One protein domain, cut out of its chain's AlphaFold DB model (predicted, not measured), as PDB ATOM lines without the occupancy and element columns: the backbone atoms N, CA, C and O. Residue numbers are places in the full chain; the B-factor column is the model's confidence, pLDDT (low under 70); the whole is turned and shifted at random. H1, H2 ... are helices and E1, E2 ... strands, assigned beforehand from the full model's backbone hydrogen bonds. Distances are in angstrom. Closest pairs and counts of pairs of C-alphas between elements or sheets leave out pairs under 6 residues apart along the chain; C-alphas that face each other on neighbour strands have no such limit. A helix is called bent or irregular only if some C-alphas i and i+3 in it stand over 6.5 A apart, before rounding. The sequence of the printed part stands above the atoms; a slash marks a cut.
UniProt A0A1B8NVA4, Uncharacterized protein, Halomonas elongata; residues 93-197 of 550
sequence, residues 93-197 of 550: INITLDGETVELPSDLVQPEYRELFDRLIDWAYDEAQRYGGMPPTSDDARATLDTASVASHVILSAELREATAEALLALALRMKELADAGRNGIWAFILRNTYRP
ATOM      1  N   ILE A  93     -13.687  12.293  11.872       75.00
ATOM      2  CA  ILE A  93     -12.738  11.376  12.504       75.00
ATOM      3  C   ILE A  93     -12.749  10.063  11.727       75.00
ATOM      4  O   ILE A  93     -13.759   9.365  11.674       75.00
ATOM      5  N   ASN A  94     -11.591   9.684  11.196       76.94
ATOM      6  CA  ASN A  94     -11.430   8.449  10.436       76.94
ATOM      7  C   ASN A  94     -11.185   7.253  11.366       76.94
ATOM      8  O   ASN A  94     -10.219   7.255  12.133       76.94
ATOM      9  N   ILE A  95     -12.031   6.227  11.261       78.00
ATOM     10  CA  ILE A  95     -11.963   4.960  11.993       78.00
ATOM     11  C   ILE A  95     -11.620   3.812  11.042       78.00
ATOM     12  O   ILE A  95     -12.480   3.282  10.352       78.00
ATOM     13  N   THR A  96     -10.374   3.368  11.041       78.69
ATOM     14  CA  THR A  96      -9.897   2.194  10.316       78.69
ATOM     15  C   THR A  96     -10.207   0.893  11.069       78.69
ATOM     16  O   THR A  96      -9.508   0.509  12.001       78.69
ATOM     17  N   LEU A  97     -11.228   0.157  10.645       80.06
ATOM     18  CA  LEU A  97     -11.553  -1.181  11.137       80.06
ATOM     19  C   LEU A  97     -11.074  -2.224  10.127       80.06
ATOM     20  O   LEU A  97     -11.693  -2.443   9.085       80.06
ATOM     21  N   ASP A  98      -9.957  -2.877  10.450       76.19
ATOM     22  CA  ASP A  98      -9.338  -3.899   9.602       76.19
ATOM     23  C   ASP A  98      -9.047  -3.423   8.161       76.19
ATOM     24  O   ASP A  98      -9.445  -4.039   7.178       76.19
ATOM     25  N   GLY A  99      -8.379  -2.275   8.038       75.94
ATOM     26  CA  GLY A  99      -7.956  -1.716   6.748       75.94
ATOM     27  C   GLY A  99      -9.018  -0.907   5.997       75.94
ATOM     28  O   GLY A  99      -8.663  -0.207   5.053       75.94
ATOM     29  N   GLU A 100     -10.277  -0.929   6.435       81.50
ATOM     30  CA  GLU A 100     -11.348  -0.088   5.887       81.50
ATOM     31  C   GLU A 100     -11.704   1.046   6.836       81.50
ATOM     32  O   GLU A 100     -11.739   0.851   8.048       81.50
ATOM     33  N   THR A 101     -11.979   2.228   6.290       83.25
ATOM     34  CA  THR A 101     -12.199   3.445   7.075       83.25
ATOM     35  C   THR A 101     -13.674   3.830   7.098       83.25
ATOM     36  O   THR A 101     -14.297   3.961   6.050       83.25
ATOM     37  N   VAL A 102     -14.199   4.058   8.300       85.75
ATOM     38  CA  VAL A 102     -15.505   4.666   8.578       85.75
ATOM     39  C   VAL A 102     -15.273   6.088   9.080       85.75
ATOM     40  O   VAL A 102     -14.437   6.297   9.956       85.75
ATOM     41  N   GLU A 103     -15.999   7.067   8.554       86.81
ATOM     42  CA  GLU A 103     -15.902   8.459   9.005       86.81
ATOM     43  C   GLU A 103     -16.978   8.741  10.061       86.81
ATOM     44  O   GLU A 103     -18.159   8.495   9.827       86.81
ATOM     45  N   LEU A 104     -16.580   9.241  11.234       84.44
ATOM     46  CA  LEU A 104     -17.497   9.763  12.252       84.44
ATOM     47  C   LEU A 104     -17.453  11.297  12.281       84.44
ATOM     48  O   LEU A 104     -16.364  11.856  12.158       84.44
ATOM     49  N   PRO A 105     -18.567  11.992  12.561       86.75
ATOM     50  CA  PRO A 105     -18.540  13.423  12.853       86.75
ATOM     51  C   PRO A 105     -17.663  13.717  14.077       86.75
ATOM     52  O   PRO A 105     -17.841  13.097  15.131       86.75
ATOM     53  N   SER A 106     -16.725  14.662  13.965       77.94
ATOM     54  CA  SER A 106     -15.819  14.997  15.075       77.94
ATOM     55  C   SER A 106     -16.560  15.593  16.272       77.94
ATOM     56  O   SER A 106     -16.197  15.331  17.423       77.94
ATOM     57  N   ASP A 107     -17.667  16.285  16.002       81.88
ATOM     58  CA  ASP A 107     -18.566  16.839  17.007       81.88
ATOM     59  C   ASP A 107     -19.188  15.784  17.917       81.88
ATOM     60  O   ASP A 107     -19.465  16.089  19.069       81.88
ATOM     61  N   LEU A 108     -19.338  14.531  17.472       81.12
ATOM     62  CA  LEU A 108     -19.868  13.452  18.313       81.12
ATOM     63  C   LEU A 108     -18.901  13.074  19.451       81.12
ATOM     64  O   LEU A 108     -19.308  12.504  20.463       81.12
ATOM     65  N   VAL A 109     -17.613  13.405  19.318       78.38
ATOM     66  CA  VAL A 109     -16.576  13.117  20.320       78.38
ATOM     67  C   VAL A 109     -16.395  14.320  21.247       78.38
ATOM     68  O   VAL A 109     -15.293  14.838  21.456       78.38
ATOM     69  N   GLN A 110     -17.511  14.752  21.833       76.81
ATOM     70  CA  GLN A 110     -17.566  15.824  22.817       76.81
ATOM     71  C   GLN A 110     -18.088  15.329  24.182       76.81
ATOM     72  O   GLN A 110     -18.902  14.404  24.244       76.81
ATOM     73  N   PRO A 111     -17.640  15.959  25.285       73.69
ATOM     74  CA  PRO A 111     -18.156  15.814  26.651       73.69
ATOM     75  C   PRO A 111     -19.652  15.532  26.796       73.69
ATOM     76  O   PRO A 111     -20.052  14.605  27.502       73.69
ATOM     77  N   GLU A 112     -20.462  16.347  26.133       78.88
ATOM     78  CA  GLU A 112     -21.924  16.334  26.188       78.88
ATOM     79  C   GLU A 112     -22.560  15.111  25.515       78.88
ATOM     80  O   GLU A 112     -23.653  14.704  25.900       78.88
ATOM     81  N   TYR A 113     -21.854  14.456  24.592       85.50
ATOM     82  CA  TYR A 113     -22.357  13.296  23.853       85.50
ATOM     83  C   TYR A 113     -21.803  11.964  24.358       85.50
ATOM     84  O   TYR A 113     -22.019  10.936  23.726       85.50
ATOM     85  N   ARG A 114     -21.112  11.934  25.504       83.06
ATOM     86  CA  ARG A 114     -20.474  10.717  26.043       83.06
ATOM     87  C   ARG A 114     -21.427   9.522  26.160       83.06
ATOM     88  O   ARG A 114     -21.065   8.422  25.753       83.06
ATOM     89  N   GLU A 115     -22.614   9.727  26.730       85.31
ATOM     90  CA  GLU A 115     -23.601   8.649  26.889       85.31
ATOM     91  C   GLU A 115     -24.233   8.249  25.558       85.31
ATOM     92  O   GLU A 115     -24.419   7.060  25.303       85.31
ATOM     93  N   LEU A 116     -24.506   9.231  24.693       90.50
ATOM     94  CA  LEU A 116     -24.999   8.981  23.344       90.50
ATOM     95  C   LEU A 116     -24.001   8.107  22.577       90.50
ATOM     96  O   LEU A 116     -24.375   7.051  22.082       90.50
ATOM     97  N   PHE A 117     -22.726   8.498  22.553       89.25
ATOM     98  CA  PHE A 117     -21.652   7.768  21.887       89.25
ATOM     99  C   PHE A 117     -21.583   6.308  22.350       89.25
ATOM    100  O   PHE A 117     -21.577   5.411  21.513       89.25
ATOM    101  N   ASP A 118     -21.594   6.049  23.662       87.38
ATOM    102  CA  ASP A 118     -21.556   4.677  24.186       87.38
ATOM    103  C   ASP A 118     -22.747   3.841  23.698       87.38
ATOM    104  O   ASP A 118     -22.548   2.723  23.224       87.38
ATOM    105  N   ARG A 119     -23.966   4.398  23.734       90.56
ATOM    106  CA  ARG A 119     -25.177   3.710  23.252       90.56
ATOM    107  C   ARG A 119     -25.111   3.397  21.759       90.56
ATOM    108  O   ARG A 119     -25.563   2.334  21.343       90.56
ATOM    109  N   LEU A 120     -24.561   4.311  20.959       92.25
ATOM    110  CA  LEU A 120     -24.409   4.125  19.516       92.25
ATOM    111  C   LEU A 120     -23.416   3.001  19.188       92.25
ATOM    112  O   LEU A 120     -23.702   2.159  18.337       92.25
ATOM    113  N   ILE A 121     -22.278   2.951  19.891       90.00
ATOM    114  CA  ILE A 121     -21.296   1.870  19.724       90.00
ATOM    115  C   ILE A 121     -21.867   0.525  20.192       90.00
ATOM    116  O   ILE A 121     -21.675  -0.478  19.503       90.00
ATOM    117  N   ASP A 122     -22.573   0.495  21.326       88.62
ATOM    118  CA  ASP A 122     -23.197  -0.728  21.843       88.62
ATOM    119  C   ASP A 122     -24.261  -1.260  20.863       88.62
ATOM    120  O   ASP A 122     -24.265  -2.449  20.550       88.62
ATOM    121  N   TRP A 123     -25.088  -0.386  20.274       91.38
ATOM    122  CA  TRP A 123     -26.038  -0.796  19.236       91.38
ATOM    123  C   TRP A 123     -25.343  -1.370  17.997       91.38
ATOM    124  O   TRP A 123     -25.712  -2.451  17.539       91.38
ATOM    125  N   ALA A 124     -24.315  -0.691  17.474       90.25
ATOM    126  CA  ALA A 124     -23.581  -1.169  16.300       90.25
ATOM    127  C   ALA A 124     -22.947  -2.551  16.545       90.25
ATOM    128  O   ALA A 124     -22.924  -3.400  15.651       90.25
ATOM    129  N   TYR A 125     -22.467  -2.793  17.766       88.62
ATOM    130  CA  TYR A 125     -21.920  -4.080  18.178       88.62
ATOM    131  C   TYR A 125     -22.990  -5.168  18.305       88.62
ATOM    132  O   TYR A 125     -22.814  -6.260  17.763       88.62
ATOM    133  N   ASP A 126     -24.096  -4.884  18.992       88.00
ATOM    134  CA  ASP A 126     -25.180  -5.845  19.207       88.00
ATOM    135  C   ASP A 126     -25.861  -6.233  17.889       88.00
ATOM    136  O   ASP A 126     -26.161  -7.408  17.661       88.00
ATOM    137  N   GLU A 127     -26.056  -5.268  16.986       88.06
ATOM    138  CA  GLU A 127     -26.610  -5.510  15.653       88.06
ATOM    139  C   GLU A 127     -25.691  -6.419  14.823       88.06
ATOM    140  O   GLU A 127     -26.153  -7.347  14.153       88.06
ATOM    141  N   ALA A 128     -24.375  -6.223  14.932       84.94
ATOM    142  CA  ALA A 128     -23.386  -7.057  14.263       84.94
ATOM    143  C   ALA A 128     -23.382  -8.517  14.753       84.94
ATOM    144  O   ALA A 128     -23.056  -9.414  13.980       84.94
ATOM    145  N   GLN A 129     -23.762  -8.788  16.007       82.62
ATOM    146  CA  GLN A 129     -23.798 -10.147  16.572       82.62
ATOM    147  C   GLN A 129     -25.050 -10.952  16.174       82.62
ATOM    148  O   GLN A 129     -25.134 -12.153  16.453       82.62
ATOM    149  N   ARG A 130     -26.037 -10.334  15.509       82.31
ATOM    150  CA  ARG A 130     -27.256 -11.026  15.061       82.31
ATOM    151  C   ARG A 130     -26.978 -11.919  13.849       82.31
ATOM    152  O   ARG A 130     -27.046 -11.488  12.694       82.31
ATOM    153  N   TYR A 131     -26.722 -13.197  14.123       70.25
ATOM    154  CA  TYR A 131     -26.548 -14.241  13.110       70.25
ATOM    155  C   TYR A 131     -27.778 -14.375  12.204       70.25
ATOM    156  O   TYR A 131     -28.898 -14.550  12.681       70.25
ATOM    157  N   GLY A 132     -27.565 -14.319  10.885       69.06
ATOM    158  CA  GLY A 132     -28.624 -14.489   9.882       69.06
ATOM    159  C   GLY A 132     -29.655 -13.353   9.814       69.06
ATOM    160  O   GLY A 132     -30.607 -13.454   9.043       69.06
ATOM    161  N   GLY A 133     -29.484 -12.279  10.593       70.94
ATOM    162  CA  GLY A 133     -30.316 -11.080  10.500       70.94
ATOM    163  C   GLY A 133     -30.015 -10.282   9.230       70.94
ATOM    164  O   GLY A 133     -28.863 -10.246   8.781       70.94
ATOM    165  N   MET A 134     -31.041  -9.628   8.671       77.88
ATOM    166  CA  MET A 134     -30.857  -8.657   7.586       77.88
ATOM    167  C   MET A 134     -29.886  -7.552   8.039       77.88
ATOM    168  O   MET A 134     -29.890  -7.201   9.220       77.88
ATOM    169  N   PRO A 135     -29.030  -7.024   7.145       84.12
ATOM    170  CA  PRO A 135     -28.181  -5.886   7.478       84.12
ATOM    171  C   PRO A 135     -29.025  -4.687   7.939       84.12
ATOM    172  O   PRO A 135     -30.118  -4.495   7.396       84.12
ATOM    173  N   PRO A 136     -28.533  -3.883   8.900       89.31
ATOM    174  CA  PRO A 136     -29.226  -2.671   9.322       89.31
ATOM    175  C   PRO A 136     -29.417  -1.711   8.148       89.31
ATOM    176  O   PRO A 136     -28.593  -1.648   7.233       89.31
ATOM    177  N   THR A 137     -30.508  -0.954   8.181       92.62
ATOM    178  CA  THR A 137     -30.852   0.051   7.171       92.62
ATOM    179  C   THR A 137     -30.633   1.472   7.688       92.62
ATOM    180  O   THR A 137     -30.441   1.709   8.883       92.62
ATOM    181  N   SER A 138     -30.694   2.457   6.786       92.62
ATOM    182  CA  SER A 138     -30.649   3.876   7.168       92.62
ATOM    183  C   SER A 138     -31.778   4.263   8.126       92.62
ATOM    184  O   SER A 138     -31.561   5.112   8.991       92.62
ATOM    185  N   ASP A 139     -32.952   3.643   8.003       93.06
ATOM    186  CA  ASP A 139     -34.088   3.925   8.881       93.06
ATOM    187  C   ASP A 139     -33.862   3.346  10.285       93.06
ATOM    188  O   ASP A 139     -34.165   4.017  11.273       93.06
ATOM    189  N   ASP A 140     -33.241   2.164  10.389       92.62
ATOM    190  CA  ASP A 140     -32.857   1.569  11.677       92.62
ATOM    191  C   ASP A 140     -31.833   2.444  12.414       92.62
ATOM    192  O   ASP A 140     -31.967   2.696  13.617       92.62
ATOM    193  N   ALA A 141     -30.831   2.954  11.689       93.56
ATOM    194  CA  ALA A 141     -29.818   3.848  12.245       93.56
ATOM    195  C   ALA A 141     -30.437   5.170  12.736       93.56
ATOM    196  O   ALA A 141     -30.164   5.594  13.859       93.56
ATOM    197  N   ARG A 142     -31.322   5.794  11.943       95.56
ATOM    198  CA  ARG A 142     -32.030   7.026  12.339       95.56
ATOM    199  C   ARG A 142     -32.926   6.810  13.559       95.56
ATOM    200  O   ARG A 142     -32.855   7.588  14.508       95.56
ATOM    201  N   ALA A 143     -33.730   5.747  13.570       94.19
ATOM    202  CA  ALA A 143     -34.622   5.438  14.687       94.19
ATOM    203  C   ALA A 143     -33.848   5.158  15.988       94.19
ATOM    204  O   ALA A 143     -34.248   5.587  17.077       94.19
ATOM    205  N   THR A 144     -32.708   4.474  15.874       93.88
ATOM    206  CA  THR A 144     -31.807   4.217  17.002       93.88
ATOM    207  C   THR A 144     -31.185   5.508  17.515       93.88
ATOM    208  O   THR A 144     -31.224   5.757  18.720       93.88
ATOM    209  N   LEU A 145     -30.649   6.346  16.621       95.31
ATOM    210  CA  LEU A 145     -30.062   7.635  16.979       95.31
ATOM    211  C   LEU A 145     -31.066   8.518  17.726       95.31
ATOM    212  O   LEU A 145     -30.715   9.104  18.748       95.31
ATOM    213  N   ASP A 146     -32.316   8.564  17.271       94.19
ATOM    214  CA  ASP A 146     -33.386   9.324  17.923       94.19
ATOM    215  C   ASP A 146     -33.668   8.830  19.332       94.19
ATOM    216  O   ASP A 146     -33.698   9.609  20.288       94.19
ATOM    217  N   THR A 147     -33.827   7.516  19.468       94.12
ATOM    218  CA  THR A 147     -34.090   6.876  20.757       94.12
ATOM    219  C   THR A 147     -32.931   7.111  21.725       94.12
ATOM    220  O   THR A 147     -33.147   7.473  22.882       94.12
ATOM    221  N   ALA A 148     -31.691   6.959  21.251       93.06
ATOM    222  CA  ALA A 148     -30.488   7.167  22.045       93.06
ATOM    223  C   ALA A 148     -30.286   8.643  22.424       93.06
ATOM    224  O   ALA A 148     -29.871   8.925  23.550       93.06
ATOM    225  N   SER A 149     -30.621   9.577  21.528       92.62
ATOM    226  CA  SER A 149     -30.546  11.023  21.781       92.62
ATOM    227  C   SER A 149     -31.521  11.430  22.885       92.62
ATOM    228  O   SER A 149     -31.119  12.080  23.848       92.62
ATOM    229  N   VAL A 150     -32.770  10.952  22.823       92.44
ATOM    230  CA  VAL A 150     -33.777  11.180  23.876       92.44
ATOM    231  C   VAL A 150     -33.333  10.566  25.206       92.44
ATOM    232  O   VAL A 150     -33.382  11.238  26.235       92.44
ATOM    233  N   ALA A 151     -32.860   9.316  25.189       90.50
ATOM    234  CA  ALA A 151     -32.415   8.607  26.390       90.50
ATOM    235  C   ALA A 151     -31.166   9.219  27.045       90.50
ATOM    236  O   ALA A 151     -30.932   8.990  28.229       90.50
ATOM    237  N   SER A 152     -30.369   9.971  26.283       88.62
ATOM    238  CA  SER A 152     -29.157  10.650  26.762       88.62
ATOM    239  C   SER A 152     -29.379  12.149  26.998       88.62
ATOM    240  O   SER A 152     -28.427  12.863  27.291       88.62
ATOM    241  N   HIS A 153     -30.618  12.638  26.855       90.19
ATOM    242  CA  HIS A 153     -30.977  14.057  26.963       90.19
ATOM    243  C   HIS A 153     -30.175  14.984  26.029       90.19
ATOM    244  O   HIS A 153     -29.869  16.124  26.378       90.19
ATOM    245  N   VAL A 154     -29.860  14.502  24.825       91.50
ATOM    246  CA  VAL A 154     -29.089  15.215  23.802       91.50
ATOM    247  C   VAL A 154     -30.013  15.723  22.694       91.50
ATOM    248  O   VAL A 154     -30.867  14.988  22.199       91.50
ATOM    249  N   ILE A 155     -29.809  16.971  22.266       90.62
ATOM    250  CA  ILE A 155     -30.463  17.554  21.089       90.62
ATOM    251  C   ILE A 155     -29.395  17.776  20.022       90.62
ATOM    252  O   ILE A 155     -28.491  18.584  20.211       90.62
ATOM    253  N   LEU A 156     -29.514  17.069  18.901       90.19
ATOM    254  CA  LEU A 156     -28.607  17.206  17.762       90.19
ATOM    255  C   LEU A 156     -29.147  18.242  16.770       90.19
ATOM    256  O   LEU A 156     -30.359  18.333  16.554       90.19
ATOM    257  N   SER A 157     -28.250  18.992  16.124       92.19
ATOM    258  CA  SER A 157     -28.611  19.771  14.936       92.19
ATOM    259  C   SER A 157     -29.047  18.829  13.808       92.19
ATOM    260  O   SER A 157     -28.670  17.657  13.787       92.19
ATOM    261  N   ALA A 158     -29.841  19.322  12.853       91.62
ATOM    262  CA  ALA A 158     -30.291  18.499  11.726       91.62
ATOM    263  C   ALA A 158     -29.105  17.939  10.915       91.62
ATOM    264  O   ALA A 158     -29.118  16.776  10.521       91.62
ATOM    265  N   GLU A 159     -28.065  18.751  10.734       91.00
ATOM    266  CA  GLU A 159     -26.830  18.392  10.031       91.00
ATOM    267  C   GLU A 159     -26.057  17.296  10.778       91.00
ATOM    268  O   GLU A 159     -25.750  16.254  10.199       91.00
ATOM    269  N   LEU A 160     -25.807  17.484  12.080       89.50
ATOM    270  CA  LEU A 160     -25.078  16.508  12.894       89.50
ATOM    271  C   LEU A 160     -25.859  15.202  13.035       89.50
ATOM    272  O   LEU A 160     -25.270  14.124  13.037       89.50
ATOM    273  N   ARG A 161     -27.187  15.284  13.135       94.25
ATOM    274  CA  ARG A 161     -28.076  14.125  13.193       94.25
ATOM    275  C   ARG A 161     -27.952  13.257  11.944       94.25
ATOM    276  O   ARG A 161     -27.760  12.053  12.083       94.25
ATOM    277  N   GLU A 162     -28.046  13.837  10.747       93.62
ATOM    278  CA  GLU A 162     -27.925  13.059   9.507       93.62
ATOM    279  C   GLU A 162     -26.517  12.482   9.344       93.62
ATOM    280  O   GLU A 162     -26.380  11.278   9.133       93.62
ATOM    281  N   ALA A 163     -25.474  13.285   9.575       92.00
ATOM    282  CA  ALA A 163     -24.093  12.807   9.512       92.00
ATOM    283  C   ALA A 163     -23.823  11.671  10.521       92.00
ATOM    284  O   ALA A 163     -23.148  10.692  10.207       92.00
ATOM    285  N   THR A 164     -24.391  11.757  11.730       93.25
ATOM    286  CA  THR A 164     -24.271  10.704  12.751       93.25
ATOM    287  C   THR A 164     -25.025   9.439  12.348       93.25
ATOM    288  O   THR A 164     -24.526   8.343  12.583       93.25
ATOM    289  N   ALA A 165     -26.207   9.558  11.736       94.50
ATOM    290  CA  ALA A 165     -26.980   8.404  11.283       94.50
ATOM    291  C   ALA A 165     -26.280   7.652  10.137       94.50
ATOM    292  O   ALA A 165     -26.220   6.422  10.162       94.50
ATOM    293  N   GLU A 166     -25.709   8.376   9.169       94.25
ATOM    294  CA  GLU A 166     -24.905   7.793   8.085       94.25
ATOM    295  C   GLU A 166     -23.673   7.067   8.634       94.25
ATOM    296  O   GLU A 166     -23.421   5.905   8.302       94.25
ATOM    297  N   ALA A 167     -22.952   7.721   9.545       92.12
ATOM    298  CA  ALA A 167     -21.772   7.164  10.188       92.12
ATOM    299  C   ALA A 167     -22.093   5.926  11.047       92.12
ATOM    300  O   ALA A 167     -21.360   4.936  11.025       92.12
ATOM    301  N   LEU A 168     -23.219   5.948  11.769       94.06
ATOM    302  CA  LEU A 168     -23.712   4.831  12.575       94.06
ATOM    303  C   LEU A 168     -24.058   3.613  11.713       94.06
ATOM    304  O   LEU A 168     -23.690   2.490  12.063       94.06
ATOM    305  N   LEU A 169     -24.736   3.829  10.581       94.62
ATOM    306  CA  LEU A 169     -25.041   2.766   9.628       94.62
ATOM    307  C   LEU A 169     -23.756   2.149   9.069       94.62
ATOM    308  O   LEU A 169     -23.604   0.928   9.093       94.62
ATOM    309  N   ALA A 170     -22.822   2.983   8.600       92.50
ATOM    310  CA  ALA A 170     -21.541   2.525   8.070       92.50
ATOM    311  C   ALA A 170     -20.761   1.705   9.110       92.50
ATOM    312  O   ALA A 170     -20.234   0.634   8.799       92.50
ATOM    313  N   LEU A 171     -20.748   2.161  10.366       91.50
ATOM    314  CA  LEU A 171     -20.105   1.451  11.465       91.50
ATOM    315  C   LEU A 171     -20.754   0.088  11.740       91.50
ATOM    316  O   LEU A 171     -20.043  -0.908  11.875       91.50
ATOM    317  N   ALA A 172     -22.086   0.028  11.810       91.50
ATOM    318  CA  ALA A 172     -22.816  -1.209  12.081       91.50
ATOM    319  C   ALA A 172     -22.661  -2.236  10.950       91.50
ATOM    320  O   ALA A 172     -22.427  -3.414  11.219       91.50
ATOM    321  N   LEU A 173     -22.715  -1.792   9.687       91.44
ATOM    322  CA  LEU A 173     -22.435  -2.645   8.528       91.44
ATOM    323  C   LEU A 173     -21.014  -3.207   8.594       91.44
ATOM    324  O   LEU A 173     -20.827  -4.418   8.471       91.44
ATOM    325  N   ARG A 174     -20.024  -2.358   8.891       90.81
ATOM    326  CA  ARG A 174     -18.632  -2.799   8.984       90.81
ATOM    327  C   ARG A 174     -18.402  -3.785  10.130       90.81
ATOM    328  O   ARG A 174     -17.715  -4.792   9.963       90.81
ATOM    329  N   MET A 175     -18.982  -3.532  11.303       89.50
ATOM    330  CA  MET A 175     -18.915  -4.472  12.425       89.50
ATOM    331  C   MET A 175     -19.594  -5.805  12.099       89.50
ATOM    332  O   MET A 175     -19.085  -6.848  12.515       89.50
ATOM    333  N   LYS A 176     -20.701  -5.794  11.344       88.94
ATOM    334  CA  LYS A 176     -21.392  -7.012  10.899       88.94
ATOM    335  C   LYS A 176     -20.516  -7.846   9.967       88.94
ATOM    336  O   LYS A 176     -20.351  -9.034  10.222       88.94
ATOM    337  N   GLU A 177     -19.874  -7.236   8.973       88.69
ATOM    338  CA  GLU A 177     -18.905  -7.928   8.104       88.69
ATOM    339  C   GLU A 177     -17.776  -8.578   8.913       88.69
ATOM    340  O   GLU A 177     -17.406  -9.735   8.697       88.69
ATOM    341  N   LEU A 178     -17.251  -7.850   9.903       88.12
ATOM    342  CA  LEU A 178     -16.234  -8.371  10.811       88.12
ATOM    343  C   LEU A 178     -16.779  -9.506  11.683       88.12
ATOM    344  O   LEU A 178     -16.023 -10.414  12.027       88.12
ATOM    345  N   ALA A 179     -18.058  -9.480  12.059       86.38
ATOM    346  CA  ALA A 179     -18.682 -10.508  12.887       86.38
ATOM    347  C   ALA A 179     -18.900 -11.793  12.091       86.38
ATOM    348  O   ALA A 179     -18.503 -12.861  12.558       86.38
ATOM    349  N   ASP A 180     -19.415 -11.668  10.867       85.88
ATOM    350  CA  ASP A 180     -19.598 -12.768   9.919       85.88
ATOM    351  C   ASP A 180     -18.251 -13.433   9.571       85.88
ATOM    352  O   ASP A 180     -18.174 -14.650   9.393       85.88
ATOM    353  N   ALA A 181     -17.155 -12.663   9.565       85.50
ATOM    354  CA  ALA A 181     -15.791 -13.169   9.402       85.50
ATOM    355  C   ALA A 181     -15.160 -13.757  10.687       85.50
ATOM    356  O   ALA A 181     -14.010 -14.198  10.652       85.50
ATOM    357  N   GLY A 182     -15.857 -13.745  11.831       82.69
ATOM    358  CA  GLY A 182     -15.339 -14.223  13.122       82.69
ATOM    359  C   GLY A 182     -14.298 -13.301  13.774       82.69
ATOM    360  O   GLY A 182     -13.492 -13.741  14.593       82.69
ATOM    361  N   ARG A 183     -14.281 -12.018  13.399       80.44
ATOM    362  CA  ARG A 183     -13.252 -11.022  13.747       80.44
ATOM    363  C   ARG A 183     -13.791  -9.820  14.533       80.44
ATOM    364  O   ARG A 183     -13.041  -8.874  14.754       80.44
ATOM    365  N   ASN A 184     -15.047  -9.842  14.998       75.69
ATOM    366  CA  ASN A 184     -15.682  -8.707  15.696       75.69
ATOM    367  C   ASN A 184     -15.518  -8.676  17.231       75.69
ATOM    368  O   ASN A 184     -16.158  -7.886  17.908       75.69
ATOM    369  N   GLY A 185     -14.662  -9.509  17.828       69.06
ATOM    370  CA  GLY A 185     -14.633  -9.670  19.292       69.06
ATOM    371  C   GLY A 185     -14.086  -8.486  20.107       69.06
ATOM    372  O   GLY A 185     -14.229  -8.484  21.325       69.06
ATOM    373  N   ILE A 186     -13.428  -7.504  19.476       76.06
ATOM    374  CA  ILE A 186     -12.670  -6.459  20.196       76.06
ATOM    375  C   ILE A 186     -12.971  -5.020  19.755       76.06
ATOM    376  O   ILE A 186     -12.516  -4.090  20.418       76.06
ATOM    377  N   TRP A 187     -13.714  -4.797  18.666       80.69
ATOM    378  CA  TRP A 187     -13.825  -3.457  18.071       80.69
ATOM    379  C   TRP A 187     -14.621  -2.487  18.933       80.69
ATOM    380  O   TRP A 187     -14.129  -1.395  19.196       80.69
ATOM    381  N   ALA A 188     -15.778  -2.889  19.464       79.19
ATOM    382  CA  ALA A 188     -16.548  -2.046  20.382       79.19
ATOM    383  C   ALA A 188     -15.724  -1.635  21.612       79.19
ATOM    384  O   ALA A 188     -15.721  -0.470  22.013       79.19
ATOM    385  N   PHE A 189     -14.943  -2.574  22.161       76.25
ATOM    386  CA  PHE A 189     -14.014  -2.289  23.250       76.25
ATOM    387  C   PHE A 189     -12.946  -1.270  22.832       76.25
ATOM    388  O   PHE A 189     -12.705  -0.313  23.571       76.25
ATOM    389  N   ILE A 190     -12.324  -1.439  21.661       75.12
ATOM    390  CA  ILE A 190     -11.324  -0.496  21.143       75.12
ATOM    391  C   ILE A 190     -11.944   0.892  20.980       75.12
ATOM    392  O   ILE A 190     -11.419   1.841  21.544       75.12
ATOM    393  N   LEU A 191     -13.077   1.020  20.287       78.88
ATOM    394  CA  LEU A 191     -13.718   2.312  20.025       78.88
ATOM    395  C   LEU A 191     -14.074   3.043  21.323       78.88
ATOM    396  O   LEU A 191     -13.707   4.204  21.504       78.88
ATOM    397  N   ARG A 192     -14.695   2.342  22.278       77.25
ATOM    398  CA  ARG A 192     -15.058   2.930  23.574       77.25
ATOM    399  C   ARG A 192     -13.849   3.448  24.343       77.25
ATOM    400  O   ARG A 192     -13.957   4.476  25.000       77.25
ATOM    401  N   ASN A 193     -12.702   2.772  24.273       73.56
ATOM    402  CA  ASN A 193     -11.500   3.197  24.992       73.56
ATOM    403  C   ASN A 193     -10.708   4.271  24.231       73.56
ATOM    404  O   ASN A 193     -10.306   5.266  24.829       73.56
ATOM    405  N   THR A 194     -10.537   4.110  22.920       72.06
ATOM    406  CA  THR A 194      -9.768   5.006  22.044       72.06
ATOM    407  C   THR A 194     -10.261   6.447  22.104       72.06
ATOM    408  O   THR A 194      -9.455   7.365  22.231       72.06
ATOM    409  N   TYR A 195     -11.580   6.652  22.033       74.38
ATOM    410  CA  TYR A 195     -12.171   7.991  21.942       74.38
ATOM    411  C   TYR A 195     -12.458   8.622  23.306       74.38
ATOM    412  O   TYR A 195     -12.817   9.801  23.378       74.38
ATOM    413  N   ARG A 196     -12.244   7.891  24.413       77.12
ATOM    414  CA  ARG A 196     -12.504   8.420  25.758       77.12
ATOM    415  C   ARG A 196     -11.763   9.710  26.093       77.12
ATOM    416  O   ARG A 196     -12.407  10.577  26.677       77.12
ATOM    417  N   PRO A 197     -10.477   9.895  25.748       70.81
ATOM    418  CA  PRO A 197      -9.812  11.169  25.993       70.81
ATOM    419  C   PRO A 197     -10.534  12.343  25.313       70.81
ATOM    420  O   PRO A 197     -10.695  13.399  25.920       70.81
TER     421      PRO A 197
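This is residues 93 to 197 of the 550 residues of an uncharacterized protein of Halomonas elongata (UniProt A0A1B8NVA4). The strand hairpin E1 and E2 packs, through E2, on the long helix H3; the helical hairpin H1 and H2 packs elsewhere on H3, and short H4 on H1. The 105 printed residues run E1 E2 H1 H2 H3 H4, mostly helix, with an antiparallel sheet. The whole is compact, radius of gyration of the C-alphas 12.9 A, spans 36 by 29 by 20 A.

E1, residues 93 to 97, begins at C-alpha (-12.738, 11.376, 12.504); E2 is 100 to 105. H3, 158 to 180, is 33.1 A long; H1, 111 to 128, 26.5 A; H2, 138 to 151, 19.9 A. H4, 187 to 194, ends at C-alpha (-9.768, 5.006, 22.044).

In E1 and E2, N 95 and O 102 are within hydrogen-bond range, 2.7 A. The closest C-alphas of E2 and H3, Leu 104 and Ala 167, are 5.4 A apart. H2 touches H3 at a steep tilt of 67 degrees, closest C-alphas Arg 142 and Ala 165, 5.3 A. H1 is irregular, C-alphas 112 and 115 being 7.9 A apart. Every O i to N i+4 pair is within range in H2, H3 and H4, and 12 of 14 in H1.

The printed part has no cut and no long link; residues 132 and 185 are under pLDDT 70.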